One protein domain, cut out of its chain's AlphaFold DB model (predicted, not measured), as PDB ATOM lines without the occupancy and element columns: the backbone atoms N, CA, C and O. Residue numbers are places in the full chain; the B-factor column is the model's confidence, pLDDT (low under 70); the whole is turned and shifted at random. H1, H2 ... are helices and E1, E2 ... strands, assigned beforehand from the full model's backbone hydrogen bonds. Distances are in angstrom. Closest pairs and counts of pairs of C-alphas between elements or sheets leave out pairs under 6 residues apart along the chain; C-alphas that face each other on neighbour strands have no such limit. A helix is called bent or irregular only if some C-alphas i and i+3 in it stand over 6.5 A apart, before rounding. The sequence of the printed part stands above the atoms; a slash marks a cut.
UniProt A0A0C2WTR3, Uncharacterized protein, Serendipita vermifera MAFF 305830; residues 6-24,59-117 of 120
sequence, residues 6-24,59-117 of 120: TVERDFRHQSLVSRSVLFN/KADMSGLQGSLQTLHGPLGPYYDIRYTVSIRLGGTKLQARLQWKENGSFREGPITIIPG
ATOM      1  N   THR A   6      89.928  26.484  40.228       87.00
ATOM      2  CA  THR A   6      91.236  26.984  40.625       87.00
ATOM      3  C   THR A   6      92.035  25.829  41.200       87.00
ATOM      4  O   THR A   6      91.555  25.091  42.061       87.00
ATOM      5  N   VAL A   7      93.259  25.668  40.713       89.44
ATOM      6  CA  VAL A   7      94.249  24.753  41.268       89.44
ATOM      7  C   VAL A   7      95.326  25.589  41.930       89.44
ATOM      8  O   VAL A   7      95.985  26.390  41.273       89.44
ATOM      9  N   GLU A   8      95.519  25.376  43.225       94.00
ATOM     10  CA  GLU A   8      96.529  26.077  44.011       94.00
ATOM     11  C   GLU A   8      97.561  25.088  44.537       94.00
ATOM     12  O   GLU A   8      97.248  23.957  44.951       94.00
ATOM     13  N   ARG A   9      98.822  25.506  44.476       94.81
ATOM     14  CA  ARG A   9      99.942  24.761  45.036       94.81
ATOM     15  C   ARG A   9     100.856  25.700  45.793       94.81
ATOM     16  O   ARG A   9     101.367  26.662  45.225       94.81
ATOM     17  N   ASP A  10     101.059  25.368  47.059       95.75
ATOM     18  CA  ASP A  10     101.962  26.077  47.949       95.75
ATOM     19  C   ASP A  10     103.378  25.535  47.803       95.75
ATOM     20  O   ASP A  10     103.616  24.325  47.772       95.75
ATOM     21  N   PHE A  11     104.326  26.455  47.759       94.06
ATOM     22  CA  PHE A  11     105.742  26.177  47.674       94.06
ATOM     23  C   PHE A  11     106.456  26.849  48.832       94.06
ATOM     24  O   PHE A  11     106.148  27.973  49.239       94.06
ATOM     25  N   ARG A  12     107.461  26.142  49.335       92.19
ATOM     26  CA  ARG A  12     108.434  26.668  50.276       92.19
ATOM     27  C   ARG A  12     109.805  26.472  49.667       92.19
ATOM     28  O   ARG A  12     110.163  25.350  49.316       92.19
ATOM     29  N   HIS A  13     110.559  27.552  49.548       89.00
ATOM     30  CA  HIS A  13     111.920  27.502  49.046       89.00
ATOM     31  C   HIS A  13     112.873  28.063  50.100       89.00
ATOM     32  O   HIS A  13     112.589  29.076  50.740       89.00
ATOM     33  N   GLN A  14     113.981  27.358  50.303       90.12
ATOM     34  CA  GLN A  14     114.982  27.677  51.310       90.12
ATOM     35  C   GLN A  14     116.356  27.702  50.673       90.12
ATOM     36  O   GLN A  14     116.685  26.828  49.871       90.12
ATOM     37  N   SER A  15     117.170  28.681  51.049       87.81
ATOM     38  CA  SER A  15     118.546  28.751  50.577       87.81
ATOM     39  C   SER A  15     119.446  29.494  51.547       87.81
ATOM     40  O   SER A  15     119.020  30.410  52.243       87.81
ATOM     41  N   LEU A  16     120.727  29.140  51.540       86.69
ATOM     42  CA  LEU A  16     121.778  29.895  52.222       86.69
ATOM     43  C   LEU A  16     122.140  31.188  51.467       86.69
ATOM     44  O   LEU A  16     122.742  32.095  52.033       86.69
ATOM     45  N   VAL A  17     121.756  31.295  50.190       82.75
ATOM     46  CA  VAL A  17     122.070  32.438  49.323       82.75
ATOM     47  C   VAL A  17     120.786  33.187  48.979       82.75
ATOM     48  O   VAL A  17     119.985  32.705  48.176       82.75
ATOM     49  N   SER A  18     120.611  34.394  49.523       74.00
ATOM     50  CA  SER A  18     119.396  35.210  49.339       74.00
ATOM     51  C   SER A  18     119.004  35.389  47.877       74.00
ATOM     52  O   SER A  18     117.848  35.217  47.517       74.00
ATOM     53  N   ARG A  19     119.967  35.674  46.997       76.62
ATOM     54  CA  ARG A  19     119.681  35.919  45.578       76.62
ATOM     55  C   ARG A  19     119.122  34.692  44.859       76.62
ATOM     56  O   ARG A  19     118.375  34.846  43.901       76.62
ATOM     57  N   SER A  20     119.462  33.488  45.323       78.62
ATOM     58  CA  SER A  20     119.027  32.254  44.664       78.62
ATOM     59  C   SER A  20     117.528  31.995  44.801       78.62
ATOM     60  O   SER A  20     116.923  31.451  43.881       78.62
ATOM     61  N   VAL A  21     116.915  32.468  45.891       78.50
ATOM     62  CA  VAL A  21     115.479  32.289  46.132       78.50
ATOM     63  C   VAL A  21     114.608  33.187  45.246       78.50
ATOM     64  O   VAL A  21     113.418  32.936  45.098       78.50
ATOM     65  N   LEU A  22     115.206  34.228  44.650       85.88
ATOM     66  CA  LEU A  22     114.536  35.203  43.784       85.88
ATOM     67  C   LEU A  22     114.730  34.893  42.292       85.88
ATOM     68  O   LEU A  22     114.315  35.682  41.443       85.88
ATOM     69  N   PHE A  23     115.364  33.770  41.941       89.06
ATOM     70  CA  PHE A  23     115.423  33.343  40.547       89.06
ATOM     71  C   PHE A  23     114.077  32.806  40.082       89.06
ATOM     72  O   PHE A  23     113.399  32.074  40.805       89.06
ATOM     73  N   ASN A  24     113.738  33.138  38.836       91.75
ATOM     74  CA  ASN A  24     112.525  32.665  38.183       91.75
ATOM     75  C   ASN A  24     112.392  31.148  38.294       91.75
ATOM     76  O   ASN A  24     113.327  30.412  37.977       91.75
ATOM     77  N   LYS A  59     106.335  30.178  33.858       96.75
ATOM     78  CA  LYS A  59     107.526  30.881  34.336       96.75
ATOM     79  C   LYS A  59     107.098  31.970  35.311       96.75
ATOM     80  O   LYS A  59     106.536  32.981  34.890       96.75
ATOM     81  N   ALA A  60     107.349  31.748  36.595       96.50
ATOM     82  CA  ALA A  60     107.040  32.701  37.653       96.50
ATOM     83  C   ALA A  60     108.193  33.688  37.845       96.50
ATOM     84  O   ALA A  60     109.348  33.273  37.971       96.50
ATOM     85  N   ASP A  61     107.869  34.981  37.866       95.81
ATOM     86  CA  ASP A  61     108.816  36.025  38.245       95.81
ATOM     87  C   ASP A  61     108.855  36.151  39.768       95.81
ATOM     88  O   ASP A  61     107.886  36.585  40.395       95.81
ATOM     89  N   MET A  62     109.980  35.757  40.360       94.44
ATOM     90  CA  MET A  62     110.137  35.716  41.814       94.44
ATOM     91  C   MET A  62     110.672  37.031  42.398       94.44
ATOM     92  O   MET A  62     110.758  37.166  43.619       94.44
ATOM     93  N   SER A  63     111.039  38.008  41.560       93.25
ATOM     94  CA  SER A  63     111.696  39.248  42.002       93.25
ATOM     95  C   SER A  63     110.827  40.077  42.951       93.25
ATOM     96  O   SER A  63     111.335  40.643  43.920       93.25
ATOM     97  N   GLY A  64     109.506  40.072  42.740       92.31
ATOM     98  CA  GLY A  64     108.541  40.782  43.581       92.31
ATOM     99  C   GLY A  64     108.464  40.277  45.025       92.31
ATOM    100  O   GLY A  64     107.946  40.984  45.885       92.31
ATOM    101  N   LEU A  65     109.003  39.090  45.324       92.44
ATOM    102  CA  LEU A  65     108.952  38.513  46.666       92.44
ATOM    103  C   LEU A  65     110.093  38.996  47.570       92.44
ATOM    104  O   LEU A  65     110.136  38.617  48.741       92.44
ATOM    105  N   GLN A  66     111.001  39.839  47.069       90.38
ATOM    106  CA  GLN A  66     112.149  40.336  47.829       90.38
ATOM    107  C   GLN A  66     111.761  40.921  49.198       90.38
ATOM    108  O   GLN A  66     112.449  40.656  50.182       90.38
ATOM    109  N   GLY A  67     110.656  41.671  49.284       88.69
ATOM    110  CA  GLY A  67     110.176  42.261  50.542       88.69
ATOM    111  C   GLY A  67     109.555  41.259  51.524       88.69
ATOM    112  O   GLY A  67     109.412  41.561  52.705       88.69
ATOM    113  N   SER A  68     109.239  40.047  51.061       90.38
ATOM    114  CA  SER A  68     108.707  38.948  51.881       90.38
ATOM    115  C   SER A  68     109.776  37.959  52.356       90.38
ATOM    116  O   SER A  68     109.454  36.992  53.049       90.38
ATOM    117  N   LEU A  69     111.040  38.185  51.985       90.19
ATOM    118  CA  LEU A  69     112.141  37.291  52.309       90.19
ATOM    119  C   LEU A  69     112.404  37.264  53.817       90.19
ATOM    120  O   LEU A  69     112.716  38.293  54.419       90.19
ATOM    121  N   GLN A  70     112.328  36.081  54.423       89.12
ATOM    122  CA  GLN A  70     112.599  35.919  55.849       89.12
ATOM    123  C   GLN A  70     114.002  35.364  56.061       89.12
ATOM    124  O   GLN A  70     114.316  34.262  55.611       89.12
ATOM    125  N   THR A  71     114.835  36.108  56.790       91.19
ATOM    126  CA  THR A  71     116.103  35.586  57.305       91.19
ATOM    127  C   THR A  71     115.833  34.827  58.598       91.19
ATOM    128  O   THR A  71     115.440  35.409  59.608       91.19
ATOM    129  N   LEU A  72     116.057  33.522  58.569       91.94
ATOM    130  CA  LEU A  72     115.947  32.625  59.711       91.94
ATOM    131  C   LEU A  72     117.343  32.171  60.147       91.94
ATOM    132  O   LEU A  72     118.294  32.227  59.372       91.94
ATOM    133  N   HIS A  73     117.474  31.712  61.389       93.94
ATOM    134  CA  HIS A  73     118.733  31.196  61.930       93.94
ATOM    135  C   HIS A  73     118.566  29.720  62.278       93.94
ATOM    136  O   HIS A  73     117.659  29.353  63.026       93.94
ATOM    137  N   GLY A  74     119.411  28.872  61.695       90.56
ATOM    138  CA  GLY A  74     119.452  27.439  61.966       90.56
ATOM    139  C   GLY A  74     120.797  27.010  62.557       90.56
ATOM    140  O   GLY A  74     121.712  27.828  62.668       90.56
ATOM    141  N   PRO A  75     120.961  25.717  62.885       90.44
ATOM    142  CA  PRO A  75     122.207  25.187  63.448       90.44
ATOM    143  C   PRO A  75     123.453  25.418  62.575       90.44
ATOM    144  O   PRO A  75     124.565  25.434  63.088       90.44
ATOM    145  N   LEU A  76     123.267  25.600  61.262       88.75
ATOM    146  CA  LEU A  76     124.334  25.825  60.278       88.75
ATOM    147  C   LEU A  76     124.541  27.312  59.920       88.75
ATOM    148  O   LEU A  76     125.319  27.613  59.020       88.75
ATOM    149  N   GLY A  77     123.851  28.236  60.598       91.06
ATOM    150  CA  GLY A  77     123.911  29.676  60.330       91.06
ATOM    151  C   GLY A  77     122.617  30.260  59.745       91.06
ATOM    152  O   GLY A  77     121.566  29.603  59.768       91.06
ATOM    153  N   PRO A  78     122.657  31.521  59.273       92.31
ATOM    154  CA  PRO A  78     121.496  32.180  58.696       92.31
ATOM    155  C   PRO A  78     121.116  31.553  57.351       92.31
ATOM    156  O   PRO A  78     121.970  31.217  56.532       92.31
ATOM    157  N   TYR A  79     119.817  31.431  57.112       91.69
ATOM    158  CA  TYR A  79     119.252  30.978  55.850       91.69
ATOM    159  C   TYR A  79     118.009  31.794  55.512       91.69
ATOM    160  O   TYR A  79     117.400  32.433  56.368       91.69
ATOM    161  N   TYR A  80     117.638  31.772  54.244       91.25
ATOM    162  CA  TYR A  80     116.502  32.502  53.719       91.25
ATOM    163  C   TYR A  80     115.349  31.545  53.450       91.25
ATOM    164  O   TYR A  80     115.552  30.489  52.848       91.25
ATOM    165  N   ASP A  81     114.153  31.920  53.892       90.62
ATOM    166  CA  ASP A  81     112.905  31.185  53.693       90.62
ATOM    167  C   ASP A  81     111.923  32.052  52.915       90.62
ATOM    168  O   ASP A  81     111.760  33.244  53.198       90.62
ATOM    169  N   ILE A  82     111.256  31.438  51.944       92.12
ATOM    170  CA  ILE A  82     110.178  32.082  51.211       92.12
ATOM    171  C   ILE A  82     109.039  31.106  50.966       92.12
ATOM    172  O   ILE A  82     109.253  29.917  50.712       92.12
ATOM    173  N   ARG A  83     107.816  31.626  51.061       93.75
ATOM    174  CA  ARG A  83     106.579  30.875  50.849       93.75
ATOM    175  C   ARG A  83     105.707  31.612  49.860       93.75
ATOM    176  O   ARG A  83     105.479  32.811  50.009       93.75
ATOM    177  N   TYR A  84     105.219  30.882  48.877       95.38
ATOM    178  CA  TYR A  84     104.380  31.427  47.829       95.38
ATOM    179  C   TYR A  84     103.482  30.342  47.254       95.38
ATOM    180  O   TYR A  84     103.766  29.152  47.374       95.38
ATOM    181  N   THR A  85     102.422  30.769  46.593       96.88
ATOM    182  CA  THR A  85     101.431  29.909  45.966       96.88
ATOM    183  C   THR A  85     101.436  30.184  44.472       96.88
ATOM    184  O   THR A  85     101.447  31.337  44.036       96.88
ATOM    185  N   VAL A  86     101.441  29.122  43.672       96.19
ATOM    186  CA  VAL A  86     101.100  29.210  42.251       96.19
ATOM    187  C   VAL A  86      99.622  28.867  42.138       96.19
ATOM    188  O   VAL A  86      99.224  27.737  42.427       96.19
ATOM    189  N   SER A  87      98.821  29.853  41.742       94.75
ATOM    190  CA  SER A  87      97.380  29.708  41.543       94.75
ATOM    191  C   SER A  87      97.083  29.695  40.050       94.75
ATOM    192  O   SER A  87      97.517  30.580  39.305       94.75
ATOM    193  N   ILE A  88      96.391  28.654  39.603       92.31
ATOM    194  CA  ILE A  88      96.033  28.422  38.208       92.31
ATOM    195  C   ILE A  88      94.518  28.411  38.120       92.31
ATOM    196  O   ILE A  88      93.868  27.568  38.734       92.31
ATOM    197  N   ARG A  89      93.956  29.301  37.307       90.44
ATOM    198  CA  ARG A  89      92.532  29.298  36.981       90.44
ATOM    199  C   ARG A  89      92.343  28.749  35.576       90.44
ATOM    200  O   ARG A  89      92.874  29.293  34.604       90.44
ATOM    201  N   LEU A  90      91.579  27.669  35.491       82.00
ATOM    202  CA  LEU A  90      91.150  27.054  34.243       82.00
ATOM    203  C   LEU A  90      89.695  27.465  34.029       82.00
ATOM    204  O   LEU A  90      88.799  26.929  34.679       82.00
ATOM    205  N   GLY A  91      89.485  28.475  33.184       75.62
ATOM    206  CA  GLY A  91      88.153  28.962  32.836       75.62
ATOM    207  C   GLY A  91      87.934  28.858  31.337       75.62
ATOM    208  O   GLY A  91      88.698  29.438  30.566       75.62
ATOM    209  N   GLY A  92      86.923  28.090  30.938       72.06
ATOM    210  CA  GLY A  92      86.535  27.842  29.550       72.06
ATOM    211  C   GLY A  92      87.677  27.691  28.551       72.06
ATOM    212  O   GLY A  92      88.230  26.611  28.365       72.06
ATOM    213  N   THR A  93      88.033  28.797  27.894       72.94
ATOM    214  CA  THR A  93      89.023  28.852  26.806       72.94
ATOM    215  C   THR A  93      90.397  29.391  27.204       72.94
ATOM    216  O   THR A  93      91.301  29.409  26.366       72.94
ATOM    217  N   LYS A  94      90.595  29.862  28.443       80.69
ATOM    218  CA  LYS A  94      91.846  30.518  28.848       80.69
ATOM    219  C   LYS A  94      92.396  29.964  30.156       80.69
ATOM    220  O   LYS A  94      91.741  29.964  31.194       80.69
ATOM    221  N   LEU A  95      93.665  29.578  30.091       87.75
ATOM    222  CA  LEU A  95      94.505  29.358  31.257       87.75
ATOM    223  C   LEU A  95      94.973  30.714  31.793       87.75
ATOM    224  O   LEU A  95      95.528  31.524  31.047       87.75
ATOM    225  N   GLN A  96      94.781  30.949  33.085       92.06
ATOM    226  CA  GLN A  96      95.363  32.079  33.804       92.06
ATOM    227  C   GLN A  96      96.206  31.552  34.961       92.06
ATOM    228  O   GLN A  96      95.838  30.565  35.595       92.06
ATOM    229  N   ALA A  97      97.326  32.210  35.246       94.06
ATOM    230  CA  ALA A  97      98.193  31.843  36.356       94.06
ATOM    231  C   ALA A  97      98.698  33.093  37.083       94.06
ATOM    232  O   ALA A  97      99.001  34.110  36.451       94.06
ATOM    233  N   ARG A  98      98.792  33.010  38.410       95.94
ATOM    234  CA  ARG A  98      99.319  34.065  39.281       95.94
ATOM    235  C   ARG A  98     100.246  33.473  40.331       95.94
ATOM    236  O   ARG A  98     100.011  32.376  40.837       95.94
ATOM    237  N   LEU A  99     101.291  34.228  40.646       97.06
ATOM    238  CA  LEU A  99     102.127  33.995  41.814       97.06
ATOM    239  C   LEU A  99     101.526  34.785  42.971       97.06
ATOM    240  O   LEU A  99     101.185  35.947  42.779       97.06
ATOM    241  N   GLN A 100     101.386  34.181  44.143       97.19
ATOM    242  CA  GLN A 100     100.723  34.793  45.291       97.19
ATOM    243  C   GLN A 100     101.560  34.587  46.553       97.19
ATOM    244  O   GLN A 100     102.147  33.525  46.744       97.19
ATOM    245  N   TRP A 101     101.646  35.594  47.418       96.25
ATOM    246  CA  TRP A 101     102.363  35.486  48.692       96.25
ATOM    247  C   TRP A 101     101.806  36.465  49.725       96.25
ATOM    248  O   TRP A 101     100.971  37.320  49.424       96.25
ATOM    249  N   LYS A 102     102.271  36.334  50.970       94.06
ATOM    250  CA  LYS A 102     102.009  37.313  52.026       94.06
ATOM    251  C   LYS A 102     103.269  38.114  52.314       94.06
ATOM    252  O   LYS A 102     104.332  37.549  52.540       94.06
ATOM    253  N   GLU A 103     103.121  39.425  52.371       93.69
ATOM    254  CA  GLU A 103     104.172  40.368  52.732       93.69
ATOM    255  C   GLU A 103     103.621  41.296  53.812       93.69
ATOM    256  O   GLU A 103     102.612  41.967  53.598       93.69
ATOM    257  N   ASN A 104     104.244  41.307  54.994       89.00
ATOM    258  CA  ASN A 104     103.818  42.137  56.130       89.00
ATOM    259  C   ASN A 104     102.315  42.000  56.457       89.00
ATOM    260  O   ASN A 104     101.613  42.981  56.685       89.00
ATOM    261  N   GLY A 105     101.795  40.768  56.409       88.62
ATOM    262  CA  GLY A 105     100.377  40.463  56.644       88.62
ATOM    263  C   GLY A 105      99.438  40.774  55.471       88.62
ATOM    264  O   GLY A 105      98.292  40.332  55.492       88.62
ATOM    265  N   SER A 106      99.917  41.457  54.431       93.25
ATOM    266  CA  SER A 106      99.143  41.789  53.232       93.25
ATOM    267  C   SER A 106      99.314  40.733  52.149       93.25
ATOM    268  O   SER A 106     100.406  40.202  51.947       93.25
ATOM    269  N   PHE A 107      98.235  40.439  51.431       94.62
ATOM    270  CA  PHE A 107      98.279  39.570  50.263       94.62
ATOM    271  C   PHE A 107      98.863  40.316  49.061       94.62
ATOM    272  O   PHE A 107      98.523  41.476  48.810       94.62
ATOM    273  N   ARG A 108      99.752  39.652  48.327       96.25
ATOM    274  CA  ARG A 108     100.432  40.181  47.147       96.25
ATOM    275  C   ARG A 108     100.322  39.191  46.002       96.25
ATOM    276  O   ARG A 108     100.276  37.982  46.225       96.25
ATOM    277  N   GLU A 109     100.338  39.723  44.785       96.62
ATOM    278  CA  GLU A 109     100.373  38.932  43.562       96.62
ATOM    279  C   GLU A 109     101.512  39.373  42.646       96.62
ATOM    280  O   GLU A 109     101.922  40.535  42.639       96.62
ATOM    281  N   GLY A 110     101.989  38.436  41.835       95.31
ATOM    282  CA  GLY A 110     103.077  38.614  40.888       95.31
ATOM    283  C   GLY A 110     102.787  37.909  39.566       95.31
ATOM    284  O   GLY A 110     101.871  37.077  39.467       95.31
ATOM    285  N   PRO A 111     103.530  38.267  38.512       96.75
ATOM    286  CA  PRO A 111     103.262  37.762  37.181       96.75
ATOM    287  C   PRO A 111     103.764  36.325  37.004       96.75
ATOM    288  O   PRO A 111     104.820  35.928  37.498       96.75
ATOM    289  N   ILE A 112     103.002  35.559  36.224       97.19
ATOM    290  CA  ILE A 112     103.426  34.283  35.656       97.19
ATOM    291  C   ILE A 112     103.248  34.367  34.144       97.19
ATOM    292  O   ILE A 112     102.167  34.692  33.653       97.19
ATOM    293  N   THR A 113     104.303  34.034  33.408       96.00
ATOM    294  CA  THR A 113     104.254  33.896  31.953       96.00
ATOM    295  C   THR A 113     103.952  32.447  31.595       96.00
ATOM    296  O   THR A 113     104.685  31.541  31.991       96.00
ATOM    297  N   ILE A 114     102.892  32.226  30.819       93.62
ATOM    298  CA  ILE A 114     102.564  30.913  30.258       93.62
ATOM    299  C   ILE A 114     103.389  30.725  28.982       93.62
ATOM    300  O   ILE A 114     103.263  31.497  28.034       93.62
ATOM    301  N   ILE A 115     104.235  29.702  28.970       93.56
ATOM    302  CA  ILE A 115     105.050  29.276  27.836       93.56
ATOM    303  C   ILE A 115     104.366  28.040  27.242       93.56
ATOM    304  O   ILE A 115     104.414  26.979  27.871       93.56
ATOM    305  N   PRO A 116     103.708  28.149  26.074       86.81
ATOM    306  CA  PRO A 116     103.018  27.022  25.458       86.81
ATOM    307  C   PRO A 116     103.945  25.822  25.278       86.81
ATOM    308  O   PRO A 116     105.128  25.978  24.965       86.81
ATOM    309  N   GLY A 117     103.415  24.617  25.473       75.44
ATOM    310  CA  GLY A 117     104.091  23.435  24.970       75.44
ATOM    311  C   GLY A 117     104.011  23.398  23.452       75.44
ATOM    312  O   GLY A 117     103.011  23.828  22.881       75.44
TER     313      GLY A 117
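What this domain is: This is residues 6 to 24 and 59 to 117 of the 120 residues of an uncharacterized protein of Serendipita vermifera MAFF 305830 (UniProt A0A0C2WTR3). Look for one long, strongly twisted antiparallel sheet, with E3 as its spine and two short helices, H1 and H2, over one face. E1 runs along one side of E3, while on the other side E2 pairs near E3's beginning and E4 near its end; E5 lies beyond E4. The printed part has 78 residues, with named elements in the order E1, H1, H2, E2, E3, E4, E5, and its class is mostly strand. It is only just loose, close to compact, with a radius of gyration of the C-alphas of 14.1 A, and its elongated outline spans 49 by 29 by 18 A.

Where its parts are: Find C-alpha 6 at (91.236, 26.984, 40.625); from there E1, residues 6 to 15, runs 29.1 A. H1 is residues 18 to 22, 7.4 A long. After the cut comes H2, residues 63 to 68, 10.3 A long and irregular, with C-alphas 64 and 67 7.3 A apart. E2, residues 70 to 74, covers 12.5 A. Find C-alpha 77 at (123.911, 29.676, 60.330), where E3 begins; it runs 45.1 A to residue 91. E4, residues 94 to 103, is 28.6 A long, and E5, residues 106 to 116, runs 31.7 A to C-alpha 116 at (103.018, 27.022, 25.458).

How they stand to each other: Begin at E3, which has three neighbours in this branched sheet. E1 is antiparallel to it at 164 degrees, with N 11 and O 84 2.8 A apart, within hydrogen-bond range. E2, E3, E4 and E5 form a meander, each strand the antiparallel neighbour of the one before, and each successive two are a hairpin. Within hydrogen-bond range you find N 72 and O 79 of E2 and E3 at 2.8 A, N 87 and O 98 of E3 and E4 at 2.9 A, and N 101 and O 108 of E4 and E5 at 3.0 A. The pairing is staggered: E3 pairs with E2 over residues 77 to 81 and with E4 over 85 to 91. E1 and E5 are apart. H1 and H2 are on the same face of the sheet. H1 is only just over E3, with 3 of its C-alphas falling on it, at a height over the sheet of 8.1 A; their closest C-alphas, Ser 18 and Tyr 80, are 5.9 A apart. H2 is over E4 at a height of 7.3 A and runs along the strands, at 9 degrees to E4 on the local plane; their closest C-alphas, Ser 68 and Glu 103, are 4.8 A apart. H1 and H2 only just touch, with 3 pairs of C-alphas within 8 A, the closest being Leu 22 and Ser 63 at 5.3 A. Of the O i to N i+4 pairs, H1 has 0 of 1 and H2 0 of 2 within hydrogen-bond range; of the O i to N i+3 pairs, 2 of 2 and 2 of 3.

The domain as a whole: The two farthest C-alphas, Pro 75 and Thr 93, are 49.6 A apart. Residues 25 to 58 are not printed, and C-alphas 24 and 59 are 6.6 A apart across the cut. Residues 59 to 60 pair with residues 112 to 113 of E5, antiparallel. The links that are printed whole are tight. The mean pLDDT of the printed part is 90.4, and no printed residue is under 70.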